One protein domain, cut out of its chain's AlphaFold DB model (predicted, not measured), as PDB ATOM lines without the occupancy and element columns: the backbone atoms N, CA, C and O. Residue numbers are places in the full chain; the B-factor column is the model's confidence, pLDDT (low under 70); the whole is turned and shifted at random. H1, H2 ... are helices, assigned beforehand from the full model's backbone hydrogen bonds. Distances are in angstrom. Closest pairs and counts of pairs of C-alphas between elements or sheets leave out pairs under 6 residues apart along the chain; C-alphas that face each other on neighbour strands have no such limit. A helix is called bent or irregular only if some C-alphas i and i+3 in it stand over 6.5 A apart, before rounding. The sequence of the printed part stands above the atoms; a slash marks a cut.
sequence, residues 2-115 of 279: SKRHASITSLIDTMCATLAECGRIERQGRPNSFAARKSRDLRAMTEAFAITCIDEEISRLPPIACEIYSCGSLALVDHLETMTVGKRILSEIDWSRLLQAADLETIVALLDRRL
ATOM      1  N   SER A   2      50.982  64.720-116.939       59.78
ATOM      2  CA  SER A   2      50.819  63.760-115.820       59.78
ATOM      3  C   SER A   2      52.042  62.881-115.504       59.78
ATOM      4  O   SER A   2      52.233  62.529-114.347       59.78
ATOM      5  N   LYS A   3      52.901  62.559-116.488       65.00
ATOM      6  CA  LYS A   3      54.112  61.741-116.255       65.00
ATOM      7  C   LYS A   3      55.175  62.451-115.409       65.00
ATOM      8  O   LYS A   3      55.713  61.835-114.504       65.00
ATOM      9  N   ARG A   4      55.444  63.738-115.676       69.38
ATOM     10  CA  ARG A   4      56.412  64.541-114.899       69.38
ATOM     11  C   ARG A   4      55.962  64.677-113.444       69.38
ATOM     12  O   ARG A   4      56.767  64.502-112.545       69.38
ATOM     13  N   HIS A   5      54.667  64.896-113.244       64.44
ATOM     14  CA  HIS A   5      54.055  64.979-111.924       64.44
ATOM     15  C   HIS A   5      54.191  63.670-111.130       64.44
ATOM     16  O   HIS A   5      54.709  63.678-110.022       64.44
ATOM     17  N   ALA A   6      53.828  62.526-111.727       69.62
ATOM     18  CA  ALA A   6      53.984  61.224-111.074       69.62
ATOM     19  C   ALA A   6      55.445  60.933-110.679       69.62
ATOM     20  O   ALA A   6      55.694  60.330-109.639       69.62
ATOM     21  N   SER A   7      56.410  61.392-111.484       78.44
ATOM     22  CA  SER A   7      57.834  61.279-111.161       78.44
ATOM     23  C   SER A   7      58.263  62.172-109.995       78.44
ATOM     24  O   SER A   7      59.062  61.719-109.185       78.44
ATOM     25  N   ILE A   8      57.746  63.403-109.881       76.56
ATOM     26  CA  ILE A   8      58.082  64.312-108.769       76.56
ATOM     27  C   ILE A   8      57.452  63.823-107.463       76.56
ATOM     28  O   ILE A   8      58.143  63.764-106.452       76.56
ATOM     29  N   THR A   9      56.186  63.397-107.474       74.75
ATOM     30  CA  THR A   9      55.548  62.825-106.276       74.75
ATOM     31  C   THR A   9      56.286  61.570-105.808       74.75
ATOM     32  O   THR A   9      56.718  61.516-104.667       74.75
ATOM     33  N   SER A  10      56.567  60.624-106.713       82.56
ATOM     34  CA  SER A  10      57.332  59.412-106.374       82.56
ATOM     35  C   SER A  10      58.743  59.714-105.850       82.56
ATOM     36  O   SER A  10      59.272  58.974-105.015       82.56
ATOM     37  N   LEU A  11      59.366  60.792-106.333       84.25
ATOM     38  CA  LEU A  11      60.652  61.259-105.831       84.25
ATOM     39  C   LEU A  11      60.520  61.786-104.399       84.25
ATOM     40  O   LEU A  11      61.296  61.367-103.544       84.25
ATOM     41  N   ILE A  12      59.523  62.630-104.118       83.06
ATOM     42  CA  ILE A  12      59.259  63.136-102.766       83.06
ATOM     43  C   ILE A  12      58.961  61.982-101.799       83.06
ATOM     44  O   ILE A  12      59.534  61.964-100.711       83.06
ATOM     45  N   ASP A  13      58.180  60.980-102.207       82.31
ATOM     46  CA  ASP A  13      57.903  59.785-101.392       82.31
ATOM     47  C   ASP A  13      59.206  59.055-101.025       82.31
ATOM     48  O   ASP A  13      59.469  58.722 -99.868       82.31
ATOM     49  N   THR A  14      60.085  58.865-102.015       86.81
ATOM     50  CA  THR A  14      61.393  58.220-101.816       86.81
ATOM     51  C   THR A  14      62.274  59.025-100.859       86.81
ATOM     52  O   THR A  14      62.989  58.463-100.023       86.81
ATOM     53  N   MET A  15      62.224  60.353-100.954       88.81
ATOM     54  CA  MET A  15      62.967  61.251-100.075       88.81
ATOM     55  C   MET A  15      62.426  61.218 -98.648       88.81
ATOM     56  O   MET A  15      63.215  61.123 -97.710       88.81
ATOM     57  N   CYS A  16      61.105  61.197 -98.475       84.62
ATOM     58  CA  CYS A  16      60.456  61.055 -97.173       84.62
ATOM     59  C   CYS A  16      60.827  59.719 -96.511       84.62
ATOM     60  O   CYS A  16      61.250  59.703 -95.353       84.62
ATOM     61  N   ALA A  17      60.795  58.611 -97.259       85.19
ATOM     62  CA  ALA A  17      61.247  57.306 -96.772       85.19
ATOM     63  C   ALA A  17      62.731  57.320 -96.353       85.19
ATOM     64  O   ALA A  17      63.110  56.770 -95.317       85.19
ATOM     65  N   THR A  18      63.573  58.002 -97.130       86.75
ATOM     66  CA  THR A  18      65.004  58.162 -96.833       86.75
ATOM     67  C   THR A  18      65.234  58.966 -95.547       86.75
ATOM     68  O   THR A  18      66.070  58.593 -94.719       86.75
ATOM     69  N   LEU A  19      64.479  60.048 -95.344       85.12
ATOM     70  CA  LEU A  19      64.554  60.890 -94.146       85.12
ATOM     71  C   LEU A  19      64.082  60.161 -92.887       85.12
ATOM     72  O   LEU A  19      64.703  60.310 -91.827       85.12
ATOM     73  N   ALA A  20      63.035  59.341 -93.015       80.81
ATOM     74  CA  ALA A  20      62.550  58.485 -91.939       80.81
ATOM     75  C   ALA A  20      63.634  57.483 -91.499       80.81
ATOM     76  O   ALA A  20      63.923  57.355 -90.306       80.81
ATOM     77  N   GLU A  21      64.306  56.839 -92.458       84.75
ATOM     78  CA  GLU A  21      65.384  55.886 -92.180       84.75
ATOM     79  C   GLU A  21      66.624  56.555 -91.566       84.75
ATOM     80  O   GLU A  21      67.210  56.027 -90.618       84.75
ATOM     81  N   CYS A  22      66.990  57.757 -92.025       84.75
ATOM     82  CA  CYS A  22      68.052  58.547 -91.389       84.75
ATOM     83  C   CYS A  22      67.725  58.831 -89.922       84.75
ATOM     84  O   CYS A  22      68.558  58.603 -89.046       84.75
ATOM     85  N   GLY A  23      66.485  59.245 -89.648       79.00
ATOM     86  CA  GLY A  23      66.005  59.448 -88.287       79.00
ATOM     87  C   GLY A  23      66.107  58.182 -87.440       79.00
ATOM     88  O   GLY A  23      66.544  58.255 -86.293       79.00
ATOM     89  N   ARG A  24      65.755  57.017 -87.998       82.19
ATOM     90  CA  ARG A  24      65.858  55.723 -87.308       82.19
ATOM     91  C   ARG A  24      67.302  55.377 -86.940       82.19
ATOM     92  O   ARG A  24      67.546  54.896 -85.836       82.19
ATOM     93  N   ILE A  25      68.253  55.611 -87.846       83.25
ATOM     94  CA  ILE A  25      69.686  55.352 -87.624       83.25
ATOM     95  C   ILE A  25      70.243  56.258 -86.522       83.25
ATOM     96  O   ILE A  25      70.955  55.779 -85.641       83.25
ATOM     97  N   GLU A  26      69.894  57.545 -86.538       81.06
ATOM     98  CA  GLU A  26      70.366  58.540 -85.560       81.06
ATOM     99  C   GLU A  26      69.897  58.239 -84.138       81.06
ATOM    100  O   GLU A  26      70.617  58.510 -83.179       81.06
ATOM    101  N   ARG A  27      68.711  57.636 -84.013       73.81
ATOM    102  CA  ARG A  27      68.046  57.337 -82.740       73.81
ATOM    103  C   ARG A  27      68.394  55.975 -82.144       73.81
ATOM    104  O   ARG A  27      67.885  55.630 -81.078       73.81
ATOM    105  N   GLN A  28      69.240  55.169 -82.789       81.06
ATOM    106  CA  GLN A  28      69.682  53.909 -82.184       81.06
ATOM    107  C   GLN A  28      70.413  54.203 -80.869       81.06
ATOM    108  O   GLN A  28      71.295  55.047 -80.841       81.06
ATOM    109  N   GLY A  29      70.096  53.486 -79.783       63.12
ATOM    110  CA  GLY A  29      70.673  53.756 -78.452       63.12
ATOM    111  C   GLY A  29      72.204  53.622 -78.367       63.12
ATOM    112  O   GLY A  29      72.823  54.109 -77.425       63.12
ATOM    113  N   ARG A  30      72.826  52.977 -79.364       74.31
ATOM    114  CA  ARG A  30      74.274  52.989 -79.625       74.31
ATOM    115  C   ARG A  30      74.506  53.063 -81.132       74.31
ATOM    116  O   ARG A  30      74.815  52.042 -81.750       74.31
ATOM    117  N   PRO A  31      74.318  54.234 -81.747       71.12
ATOM    118  CA  PRO A  31      74.466  54.344 -83.178       71.12
ATOM    119  C   PRO A  31      75.957  54.290 -83.506       71.12
ATOM    120  O   PRO A  31      76.790  54.899 -82.829       71.12
ATOM    121  N   ASN A  32      76.316  53.561 -84.560       85.62
ATOM    122  CA  ASN A  32      77.664  53.652 -85.105       85.62
ATOM    123  C   ASN A  32      77.923  55.126 -85.467       85.62
ATOM    124  O   ASN A  32      77.178  55.703 -86.258       85.62
ATOM    125  N   SER A  33      78.960  55.742 -84.893       84.12
ATOM    126  CA  SER A  33      79.244  57.174 -85.060       84.12
ATOM    127  C   SER A  33      79.445  57.574 -86.525       84.12
ATOM    128  O   SER A  33      79.077  58.683 -86.917       84.12
ATOM    129  N   PHE A  34      79.958  56.660 -87.353       86.62
ATOM    130  CA  PHE A  34      80.041  56.842 -88.798       86.62
ATOM    131  C   PHE A  34      78.651  56.858 -89.445       86.62
ATOM    132  O   PHE A  34      78.357  57.757 -90.232       86.62
ATOM    133  N   ALA A  35      77.780  55.915 -89.077       82.62
ATOM    134  CA  ALA A  35      76.415  55.834 -89.592       82.62
ATOM    135  C   ALA A  35      75.579  57.056 -89.182       82.62
ATOM    136  O   ALA A  35      74.938  57.650 -90.038       82.62
ATOM    137  N   ALA A  36      75.668  57.496 -87.923       83.56
ATOM    138  CA  ALA A  36      74.974  58.691 -87.427       83.56
ATOM    139  C   ALA A  36      75.503  60.004 -88.020       83.56
ATOM    140  O   ALA A  36      74.814  61.022 -88.023       83.56
ATOM    141  N   ARG A  37      76.765  60.045 -88.458       87.44
ATOM    142  CA  ARG A  37      77.290  61.202 -89.190       87.44
ATOM    143  C   ARG A  37      76.795  61.186 -90.631       87.44
ATOM    144  O   ARG A  37      76.312  62.201 -91.113       87.44
ATOM    145  N   LYS A  38      76.866  60.028 -91.290       88.38
ATOM    146  CA  LYS A  38      76.390  59.866 -92.666       88.38
ATOM    147  C   LYS A  38      74.892  60.088 -92.808       88.38
ATOM    148  O   LYS A  38      74.494  60.691 -93.795       88.38
ATOM    149  N   SER A  39      74.088  59.657 -91.843       87.12
ATOM    150  CA  SER A  39      72.651  59.932 -91.821       87.12
ATOM    151  C   SER A  39      72.367  61.432 -91.735       87.12
ATOM    152  O   SER A  39      71.539  61.918 -92.493       87.12
ATOM    153  N   ARG A  40      73.113  62.181 -90.908       85.50
ATOM    154  CA  ARG A  40      72.953  63.637 -90.776       85.50
ATOM    155  C   ARG A  40      73.328  64.370 -92.056       85.50
ATOM    156  O   ARG A  40      72.588  65.245 -92.493       85.50
ATOM    157  N   ASP A  41      74.445  63.983 -92.670       88.19
ATOM    158  CA  ASP A  41      74.866  64.535 -93.962       88.19
ATOM    159  C   ASP A  41      73.807  64.248 -95.044       88.19
ATOM    160  O   ASP A  41      73.450  65.132 -95.821       88.19
ATOM    161  N   LEU A  42      73.281  63.016 -95.081       88.00
ATOM    162  CA  LEU A  42      72.253  62.609 -96.037       88.00
ATOM    163  C   LEU A  42      70.951  63.382 -95.811       88.00
ATOM    164  O   LEU A  42      70.412  63.941 -96.757       88.00
ATOM    165  N   ARG A  43      70.495  63.479 -94.558       87.00
ATOM    166  CA  ARG A  43      69.307  64.234 -94.156       87.00
ATOM    167  C   ARG A  43      69.394  65.685 -94.615       87.00
ATOM    168  O   ARG A  43      68.488  66.134 -95.303       87.00
ATOM    169  N   ALA A  44      70.502  66.372 -94.339       86.25
ATOM    170  CA  ALA A  44      70.682  67.766 -94.748       86.25
ATOM    171  C   ALA A  44      70.588  67.955 -96.276       86.25
ATOM    172  O   ALA A  44      69.961  68.901 -96.752       86.25
ATOM    173  N   MET A  45      71.177  67.042 -97.060       89.25
ATOM    174  CA  MET A  45      71.082  67.088 -98.525       89.25
ATOM    175  C   MET A  45      69.668  66.771 -99.025       89.25
ATOM    176  O   MET A  45      69.163  67.440 -99.926       89.25
ATOM    177  N   THR A  46      69.029  65.750 -98.453       89.31
ATOM    178  CA  THR A  46      67.689  65.313 -98.846       89.31
ATOM    179  C   THR A  46      66.639  66.367 -98.501       89.31
ATOM    180  O   THR A  46      65.791  66.648 -99.338       89.31
ATOM    181  N   GLU A  47      66.714  67.015 -97.338       87.38
ATOM    182  CA  GLU A  47      65.794  68.098 -96.962       87.38
ATOM    183  C   GLU A  47      65.887  69.280 -97.936       87.38
ATOM    184  O   GLU A  47      64.870  69.719 -98.472       87.38
ATOM    185  N   ALA A  48      67.101  69.738 -98.257       85.62
ATOM    186  CA  ALA A  48      67.302  70.836 -99.205       85.62
ATOM    187  C   ALA A  48      66.745  70.517-100.604       85.62
ATOM    188  O   ALA A  48      66.129  71.363-101.260       85.62
ATOM    189  N   PHE A  49      66.936  69.280-101.063       86.19
ATOM    190  CA  PHE A  49      66.417  68.858-102.358       86.19
ATOM    191  C   PHE A  49      64.883  68.717-102.341       86.19
ATOM    192  O   PHE A  49      64.230  69.110-103.305       86.19
ATOM    193  N   ALA A  50      64.290  68.250-101.236       85.50
ATOM    194  CA  ALA A  50      62.841  68.068-101.129       85.50
ATOM    195  C   ALA A  50      62.124  69.419-101.145       85.50
ATOM    196  O   ALA A  50      61.126  69.554-101.843       85.50
ATOM    197  N   ILE A  51      62.677  70.427-100.464       84.56
ATOM    198  CA  ILE A  51      62.200  71.819-100.516       84.56
ATOM    199  C   ILE A  51      62.073  72.300-101.965       84.56
ATOM    200  O   ILE A  51      61.019  72.790-102.368       84.56
ATOM    201  N   THR A  52      63.108  72.065-102.773       84.94
ATOM    202  CA  THR A  52      63.116  72.461-104.189       84.94
ATOM    203  C   THR A  52      62.003  71.757-104.974       84.94
ATOM    204  O   THR A  52      61.313  72.380-105.776       84.94
ATOM    205  N   CYS A  53      61.787  70.460-104.730       83.00
ATOM    206  CA  CYS A  53      60.715  69.705-105.380       83.00
ATOM    207  C   CYS A  53      59.309  70.151-104.940       83.00
ATOM    208  O   CYS A  53      58.390  70.143-105.756       83.00
ATOM    209  N   ILE A  54      59.131  70.543-103.673       81.00
ATOM    210  CA  ILE A  54      57.850  71.031-103.137       81.00
ATOM    211  C   ILE A  54      57.477  72.375-103.775       81.00
ATOM    212  O   ILE A  54      56.323  72.562-104.167       81.00
ATOM    213  N   ASP A  55      58.448  73.276-103.941       80.94
ATOM    214  CA  ASP A  55      58.251  74.560-104.626       80.94
ATOM    215  C   ASP A  55      57.785  74.386-106.082       80.94
ATOM    216  O   ASP A  55      57.049  75.224-106.604       80.94
ATOM    217  N   GLU A  56      58.140  73.276-106.739       77.31
ATOM    218  CA  GLU A  56      57.641  72.952-108.081       77.31
ATOM    219  C   GLU A  56      56.183  72.432-108.090       77.31
ATOM    220  O   GLU A  56      55.516  72.508-109.125       77.31
ATOM    221  N   GLU A  57      55.644  71.948-106.962       71.62
ATOM    222  CA  GLU A  57      54.352  71.232-106.861       71.62
ATOM    223  C   GLU A  57      53.308  71.918-105.944       71.62
ATOM    224  O   GLU A  57      52.423  71.283-105.365       71.62
ATOM    225  N   ILE A  58      53.328  73.255-105.876       65.75
ATOM    226  CA  ILE A  58      52.434  74.078-105.023       65.75
ATOM    227  C   ILE A  58      50.936  73.798-105.262       65.75
ATOM    228  O   ILE A  58      50.107  73.894-104.360       65.75
ATOM    229  N   SER A  59      50.546  73.438-106.486       61.78
ATOM    230  CA  SER A  59      49.128  73.287-106.862       61.78
ATOM    231  C   SER A  59      48.459  71.993-106.369       61.78
ATOM    232  O   SER A  59      47.235  71.876-106.453       61.78
ATOM    233  N   ARG A  60      49.231  71.016-105.866       63.56
ATOM    234  CA  ARG A  60      48.747  69.675-105.478       63.56
ATOM    235  C   ARG A  60      49.322  69.203-104.138       63.56
ATOM    236  O   ARG A  60      49.562  68.019-103.944       63.56
ATOM    237  N   LEU A  61      49.475  70.136-103.201       65.50
ATOM    238  CA  LEU A  61      50.023  69.945-101.852       65.50
ATOM    239  C   LEU A  61      49.420  68.818-100.976       65.50
ATOM    240  O   LEU A  61      50.182  68.291-100.169       65.50
ATOM    241  N   PRO A  62      48.133  68.414-101.061       64.94
ATOM    242  CA  PRO A  62      47.570  67.503-100.056       64.94
ATOM    243  C   PRO A  62      48.237  66.114 -99.959       64.94
ATOM    244  O   PRO A  62      48.603  65.742 -98.850       64.94
ATOM    245  N   PRO A  63      48.474  65.355-101.054       68.69
ATOM    246  CA  PRO A  63      49.125  64.042-100.962       68.69
ATOM    247  C   PRO A  63      50.587  64.130-100.504       68.69
ATOM    248  O   PRO A  63      51.039  63.316 -99.708       68.69
ATOM    249  N   ILE A  64      51.305  65.155-100.972       74.38
ATOM    250  CA  ILE A  64      52.717  65.396-100.651       74.38
ATOM    251  C   ILE A  64      52.890  65.798 -99.178       74.38
ATOM    252  O   ILE A  64      53.852  65.392 -98.529       74.38
ATOM    253  N   ALA A  65      51.941  66.561 -98.625       73.38
ATOM    254  CA  ALA A  65      51.971  66.958 -97.226       73.38
ATOM    255  C   ALA A  65      51.966  65.737 -96.302       73.38
ATOM    256  O   ALA A  65      52.777  65.687 -95.384       73.38
ATOM    257  N   CYS A  66      51.118  64.736 -96.551       69.06
ATOM    258  CA  CYS A  66      51.039  63.550 -95.694       69.06
ATOM    259  C   CYS A  66      52.385  62.819 -95.573       69.06
ATOM    260  O   CYS A  66      52.772  62.435 -94.471       69.06
ATOM    261  N   GLU A  67      53.119  62.683 -96.677       75.44
ATOM    262  CA  GLU A  67      54.434  62.029 -96.711       75.44
ATOM    263  C   GLU A  67      55.502  62.849 -95.975       75.44
ATOM    264  O   GLU A  67      56.248  62.321 -95.146       75.44
ATOM    265  N   ILE A  68      55.515  64.169 -96.188       77.06
ATOM    266  CA  ILE A  68      56.424  65.094 -95.495       77.06
ATOM    267  C   ILE A  68      56.185  65.078 -93.988       77.06
ATOM    268  O   ILE A  68      57.127  65.007 -93.200       77.06
ATOM    269  N   TYR A  69      54.924  65.110 -93.574       73.00
ATOM    270  CA  TYR A  69      54.559  65.029 -92.169       73.00
ATOM    271  C   TYR A  69      54.974  63.671 -91.581       73.00
ATOM    272  O   TYR A  69      55.588  63.627 -90.515       73.00
ATOM    273  N   SER A  70      54.733  62.570 -92.298       70.12
ATOM    274  CA  SER A  70      55.076  61.215 -91.845       70.12
ATOM    275  C   SER A  70      56.585  60.982 -91.706       70.12
ATOM    276  O   SER A  70      57.002  60.188 -90.863       70.12
ATOM    277  N   CYS A  71      57.426  61.680 -92.480       74.31
ATOM    278  CA  CYS A  71      58.882  61.550 -92.358       74.31
ATOM    279  C   CYS A  71      59.465  62.241 -91.112       74.31
ATOM    280  O   CYS A  71      60.608  61.966 -90.739       74.31
ATOM    281  N   GLY A  72      58.699  63.130 -90.469       68.56
ATOM    282  CA  GLY A  72      59.112  63.813 -89.244       68.56
ATOM    283  C   GLY A  72      60.198  64.878 -89.422       68.56
ATOM    284  O   GLY A  72      60.793  65.312 -88.436       68.56
ATOM    285  N   SER A  73      60.494  65.309 -90.654       78.75
ATOM    286  CA  SER A  73      61.436  66.410 -90.890       78.75
ATOM    287  C   SER A  73      60.780  67.754 -90.571       78.75
ATOM    288  O   SER A  73      59.971  68.268 -91.344       78.75
ATOM    289  N   LEU A  74      61.170  68.355 -89.442       74.25
ATOM    290  CA  LEU A  74      60.686  69.677 -89.030       74.25
ATOM    291  C   LEU A  74      61.016  70.766 -90.063       74.25
ATOM    292  O   LEU A  74      60.217  71.672 -90.254       74.25
ATOM    293  N   ALA A  75      62.148  70.655 -90.766       77.94
ATOM    294  CA  ALA A  75      62.544  71.614 -91.795       77.94
ATOM    295  C   ALA A  75      61.594  71.597 -93.005       77.94
ATOM    296  O   ALA A  75      61.191  72.652 -93.496       77.94
ATOM    297  N   LEU A  76      61.200  70.406 -93.470       79.56
ATOM    298  CA  LEU A  76      60.234  70.276 -94.566       79.56
ATOM    299  C   LEU A  76      58.835  70.727 -94.154       79.56
ATOM    300  O   LEU A  76      58.124  71.344 -94.947       79.56
ATOM    301  N   VAL A  77      58.459  70.442 -92.910       76.44
ATOM    302  CA  VAL A  77      57.205  70.893 -92.313       76.44
ATOM    303  C   VAL A  77      57.148  72.424 -92.235       76.44
ATOM    304  O   VAL A  77      56.181  73.009 -92.723       76.44
ATOM    305  N   ASP A  78      58.200  73.074 -91.724       74.56
ATOM    306  CA  ASP A  78      58.306  74.538 -91.632       74.56
ATOM    307  C   ASP A  78      58.220  75.191 -93.035       74.56
ATOM    308  O   ASP A  78      57.536  76.204 -93.233       74.56
ATOM    309  N   HIS A  79      58.868  74.598 -94.045       78.75
ATOM    310  CA  HIS A  79      58.816  75.093 -95.429       78.75
ATOM    311  C   HIS A  79      57.406  74.987 -96.023       78.75
ATOM    312  O   HIS A  79      56.841  75.973 -96.503       78.75
ATOM    313  N   LEU A  80      56.796  73.807 -95.919       75.75
ATOM    314  CA  LEU A  80      55.436  73.545 -96.392       75.75
ATOM    315  C   LEU A  80      54.410  74.467 -95.704       75.75
ATOM    316  O   LEU A  80      53.454  74.939 -96.326       75.75
ATOM    317  N   GLU A  81      54.612  74.779 -94.428       70.94
ATOM    318  CA  GLU A  81      53.802  75.733 -93.667       70.94
ATOM    319  C   GLU A  81      53.920  77.167 -94.164       70.94
ATOM    320  O   GLU A  81      52.904  77.851 -94.330       70.94
ATOM    321  N   THR A  82      55.143  77.596 -94.464       74.56
ATOM    322  CA  THR A  82      55.419  78.928 -95.009       74.56
ATOM    323  C   THR A  82      54.699  79.129 -96.343       74.56
ATOM    324  O   THR A  82      54.100  80.178 -96.585       74.56
ATOM    325  N   MET A  83      54.667  78.095 -97.184       73.06
ATOM    326  CA  MET A  83      53.999  78.139 -98.489       73.06
ATOM    327  C   MET A  83      52.468  78.141 -98.408       73.06
ATOM    328  O   MET A  83      51.794  78.606 -99.327       73.06
ATOM    329  N   THR A  84      51.894  77.600 -97.334       67.88
ATOM    330  CA  THR A  84      50.446  77.346 -97.224       67.88
ATOM    331  C   THR A  84      49.686  78.369 -96.387       67.88
ATOM    332  O   THR A  84      48.468  78.239 -96.231       67.88
ATOM    333  N   VAL A  85      50.364  79.417 -95.903       62.31
ATOM    334  CA  VAL A  85      49.778  80.541 -95.146       62.31
ATOM    335  C   VAL A  85      48.895  80.038 -93.991       62.31
ATOM    336  O   VAL A  85      47.734  80.420 -93.851       62.31
ATOM    337  N   GLY A  86      49.421  79.106 -93.190       53.03
ATOM    338  CA  GLY A  86      48.767  78.638 -91.961       53.03
ATOM    339  C   GLY A  86      47.479  77.825 -92.153       53.03
ATOM    340  O   GLY A  86      46.742  77.609 -91.189       53.03
ATOM    341  N   LYS A  87      47.170  77.359 -93.369       56.59
ATOM    342  CA  LYS A  87      46.026  76.463 -93.590       56.59
ATOM    343  C   LYS A  87      46.285  75.094 -92.954       56.59
ATOM    344  O   LYS A  87      47.375  74.543 -93.081       56.59
ATOM    345  N   ARG A  88      45.265  74.507 -92.313       59.31
ATOM    346  CA  ARG A  88      45.281  73.088 -91.912       59.31
ATOM    347  C   ARG A  88      45.302  72.235 -93.183       59.31
ATOM    348  O   ARG A  88      44.292  72.139 -93.871       59.31
ATOM    349  N   ILE A  89      46.465  71.678 -93.521       62.50
ATOM    350  CA  ILE A  89      46.636  70.845 -94.727       62.50
ATOM    351  C   ILE A  89      46.260  69.387 -94.448       62.50
ATOM    352  O   ILE A  89      45.770  68.699 -95.338       62.50
ATOM    353  N   LEU A  90      46.484  68.926 -93.215       62.00
ATOM    354  CA  LEU A  90      46.247  67.545 -92.812       62.00
ATOM    355  C   LEU A  90      44.805  67.331 -92.352       62.00
ATOM    356  O   LEU A  90      44.285  68.105 -91.543       62.00
ATOM    357  N   SER A  91      44.196  66.248 -92.832       63.34
ATOM    358  CA  SER A  91      42.936  65.734 -92.296       63.34
ATOM    359  C   SER A  91      43.159  64.984 -90.973       63.34
ATOM    360  O   SER A  91      44.288  64.647 -90.617       63.34
ATOM    361  N   GLU A  92      42.084  64.661 -90.245       59.44
ATOM    362  CA  GLU A  92      42.166  63.815 -89.036       59.44
ATOM    363  C   GLU A  92      42.819  62.446 -89.302       59.44
ATOM    364  O   GLU A  92      43.498  61.888 -88.435       59.44
ATOM    365  N   ILE A  93      42.623  61.898 -90.506       63.88
ATOM    366  CA  ILE A  93      43.185  60.605 -90.911       63.88
ATOM    367  C   ILE A  93      44.703  60.718 -91.054       63.88
ATOM    368  O   ILE A  93      45.436  59.836 -90.604       63.88
ATOM    369  N   ASP A  94      45.180  61.817 -91.634       66.06
ATOM    370  CA  ASP A  94      46.611  62.040 -91.824       66.06
ATOM    371  C   ASP A  94      47.315  62.290 -90.488       66.06
ATOM    372  O   ASP A  94      48.422  61.799 -90.272       66.06
ATOM    373  N   TRP A  95      46.638  62.957 -89.544       70.38
ATOM    374  CA  TRP A  95      47.115  63.080 -88.164       70.38
ATOM    375  C   TRP A  95      47.266  61.734 -87.470       70.38
ATOM    376  O   TRP A  95      48.281  61.495 -86.824       70.38
ATOM    377  N   SER A  96      46.288  60.845 -87.621       65.44
ATOM    378  CA  SER A  96      46.343  59.512 -87.011       65.44
ATOM    379  C   SER A  96      47.532  58.712 -87.565       65.44
ATOM    380  O   SER A  96      48.322  58.153 -86.809       65.44
ATOM    381  N   ARG A  97      47.752  58.760 -88.887       68.00
ATOM    382  CA  ARG A  97      48.915  58.127 -89.539       68.00
ATOM    383  C   ARG A  97      50.244  58.706 -89.062       68.00
ATOM    384  O   ARG A  97      51.171  57.948 -88.783       68.00
ATOM    385  N   LEU A  98      50.331  60.028 -88.924       70.56
ATOM    386  CA  LEU A  98      51.517  60.689 -88.389       70.56
ATOM    387  C   LEU A  98      51.805  60.253 -86.951       70.56
ATOM    388  O   LEU A  98      52.937  59.906 -86.634       70.56
ATOM    389  N   LEU A  99      50.788  60.238 -86.090       69.88
ATOM    390  CA  LEU A  99      50.932  59.835 -84.692       69.88
ATOM    391  C   LEU A  99      51.372  58.376 -84.545       69.88
ATOM    392  O   LEU A  99      52.029  58.046 -83.558       69.88
ATOM    393  N   GLN A 100      51.045  57.518 -85.514       69.50
ATOM    394  CA  GLN A 100      51.502  56.128 -85.569       69.50
ATOM    395  C   GLN A 100      52.951  56.009 -86.070       69.50
ATOM    396  O   GLN A 100      53.737  55.257 -85.487       69.50
ATOM    397  N   ALA A 101      53.324  56.763 -87.107       67.31
ATOM    398  CA  ALA A 101      54.628  56.651 -87.769       67.31
ATOM    399  C   ALA A 101      55.759  57.439 -87.082       67.31
ATOM    400  O   ALA A 101      56.910  56.993 -87.080       67.31
ATOM    401  N   ALA A 102      55.453  58.600 -86.504       68.44
ATOM    402  CA  ALA A 102      56.438  59.491 -85.905       68.44
ATOM    403  C   ALA A 102      56.821  59.060 -84.480       68.44
ATOM    404  O   ALA A 102      56.050  58.436 -83.749       68.44
ATOM    405  N   ASP A 103      58.039  59.406 -84.069       67.50
ATOM    406  CA  ASP A 103      58.465  59.260 -82.679       67.50
ATOM    407  C   ASP A 103      57.927  60.377 -81.783       67.50
ATOM    408  O   ASP A 103      57.479  61.425 -82.244       67.50
ATOM    409  N   LEU A 104      58.006  60.143 -80.473       68.56
ATOM    410  CA  LEU A 104      57.452  61.042 -79.470       68.56
ATOM    411  C   LEU A 104      58.069  62.449 -79.521       68.56
ATOM    412  O   LEU A 104      57.350  63.422 -79.328       68.56
ATOM    413  N   GLU A 105      59.371  62.567 -79.787       69.00
ATOM    414  CA  GLU A 105      60.073  63.857 -79.834       69.00
ATOM    415  C   GLU A 105      59.620  64.684 -81.041       69.00
ATOM    416  O   GLU A 105      59.324  65.872 -80.917       69.00
ATOM    417  N   THR A 106      59.461  64.024 -82.185       69.94
ATOM    418  CA  THR A 106      58.904  64.615 -83.401       69.94
ATOM    419  C   THR A 106      57.445  65.028 -83.203       69.94
ATOM    420  O   THR A 106      57.079  66.152 -83.538       69.94
ATOM    421  N   ILE A 107      56.610  64.163 -82.613       71.56
ATOM    422  CA  ILE A 107      55.202  64.472 -82.314       71.56
ATOM    423  C   ILE A 107      55.109  65.704 -81.405       71.56
ATOM    424  O   ILE A 107      54.350  66.621 -81.704       71.56
ATOM    425  N   VAL A 108      55.918  65.769 -80.341       68.88
ATOM    426  CA  VAL A 108      56.006  66.932 -79.439       68.88
ATOM    427  C   VAL A 108      56.377  68.195 -80.207       68.88
ATOM    428  O   VAL A 108      55.674  69.196 -80.107       68.88
ATOM    429  N   ALA A 109      57.458  68.154 -80.988       69.06
ATOM    430  CA  ALA A 109      57.934  69.323 -81.716       69.06
ATOM    431  C   ALA A 109      56.906  69.827 -82.743       69.06
ATOM    432  O   ALA A 109      56.782  71.034 -82.944       69.06
ATOM    433  N   LEU A 110      56.146  68.923 -83.369       68.81
ATOM    434  CA  LEU A 110      55.054  69.269 -84.282       68.81
ATOM    435  C   LEU A 110      53.850  69.884 -83.551       68.81
ATOM    436  O   LEU A 110      53.253  70.839 -84.054       68.81
ATOM    437  N   LEU A 111      53.504  69.371 -82.368       68.00
ATOM    438  CA  LEU A 111      52.422  69.900 -81.532       68.00
ATOM    439  C   LEU A 111      52.736  71.297 -80.997       68.00
ATOM    440  O   LEU A 111      51.896  72.185 -81.121       68.00
ATOM    441  N   ASP A 112      53.948  71.498 -80.470       63.47
ATOM    442  CA  ASP A 112      54.412  72.793 -79.956       63.47
ATOM    443  C   ASP A 112      54.452  73.866 -81.064       63.47
ATOM    444  O   ASP A 112      54.260  75.050 -80.791       63.47
ATOM    445  N   ARG A 113      54.698  73.460 -82.320       59.25
ATOM    446  CA  ARG A 113      54.817  74.371 -83.471       59.25
ATOM    447  C   ARG A 113      53.491  74.723 -84.139       59.25
ATOM    448  O   ARG A 113      53.294  75.887 -84.479       59.25
ATOM    449  N   ARG A 114      52.613  73.746 -84.405       56.16
ATOM    450  CA  ARG A 114      51.585  73.920 -85.453       56.16
ATOM    451  C   ARG A 114      50.136  73.943 -84.988       56.16
ATOM    452  O   ARG A 114      49.250  74.333 -85.747       56.16
ATOM    453  N   LEU A 115      49.827  73.479 -83.792       52.75
ATOM    454  CA  LEU A 115      48.465  73.033 -83.541       52.75
ATOM    455  C   LEU A 115      47.915  73.835 -82.401       52.75
ATOM    456  O   LEU A 115      48.292  73.580 -81.270       52.75
TER     457      LEU A 115
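What this domain is: This is residues 2 to 115 of the 279 residues of an uncharacterized protein of Thioclava sp. ES.032 (UniProt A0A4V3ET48). What shape does the printed part make? The long helices H1 and H2 form a helical hairpin, and the shorter hairpin of H3 and H4 packs on it toward one end, the four making an up-and-down bundle in which each helix runs against the one before it. H5 and H6 make a further, looser layer over H3 and H4, and residues 29 to 34 stick out at the turn of the long hairpin. What are the counts and the size? The printed part has 114 residues, with six named helices, H1 to H6 in chain order, and no named strand; it is all helix and compact, with a radius of gyration of the C-alphas of 14.1 A and spans of 42 by 32 by 21 A.

How they stand to each other: How do the first two helices stand? H1, residues 2 to 26, and H2, residues 33 to 56, touch as a hairpin, at a shallow tilt of 26 degrees, opposite ways; their closest C-alphas, of Cys 22 and Ser 39, are 4.8 A apart. What comes next? H3, residues 58 to 71, touches H1 at residues 9 to 20 of H1 alone, with the C-alphas of Ala 20 and Cys 71 closest at 4.8 A. H4, residues 74 to 84, forms a hairpin with H3, closest at the C-alphas of Tyr 69 and Val 77, 6.4 A, and touches H2, closest at the C-alphas of Glu 47 and Leu 76, 6.4 A. Where are the last two? H5, residues 92 to 101, touches H3, with the C-alphas of Ser 70 and Leu 98 closest at 5.0 A; H6, residues 104 to 114, only just touches H4, with 3 pairs of C-alphas within 8 A, the closest being Leu 74 and Leu 110, 7.4 A. Are the backbones helical? Every O i to N i+4 pair is within hydrogen-bond range in H1, H4, H5 and H6, against 19 of 20 in H2 and 5 of 10 in H3.

Where its parts are: Where do the elements begin and end? H1 starts at C-alpha 2, (50.819, 63.760, -115.820), and H6 ends at C-alpha 114, (51.585, 73.920, -85.453). How long are they? From first to last C-alpha H1 is 36.4 A, H2 35.3 A and H3 18.9 A; H3 is irregular, with C-alphas 59 and 62 9.1 A apart.

The domain as a whole: How far does it reach? The two C-alphas farthest apart are those of Ser 2 and Arg 30, 44.5 A. Is it whole, and how sure? The printed part has no cut, and no link is long. The mean pLDDT of the printed part is 74.7, and 43 residues are under 70, among them 84 to 94 and 108 to 115.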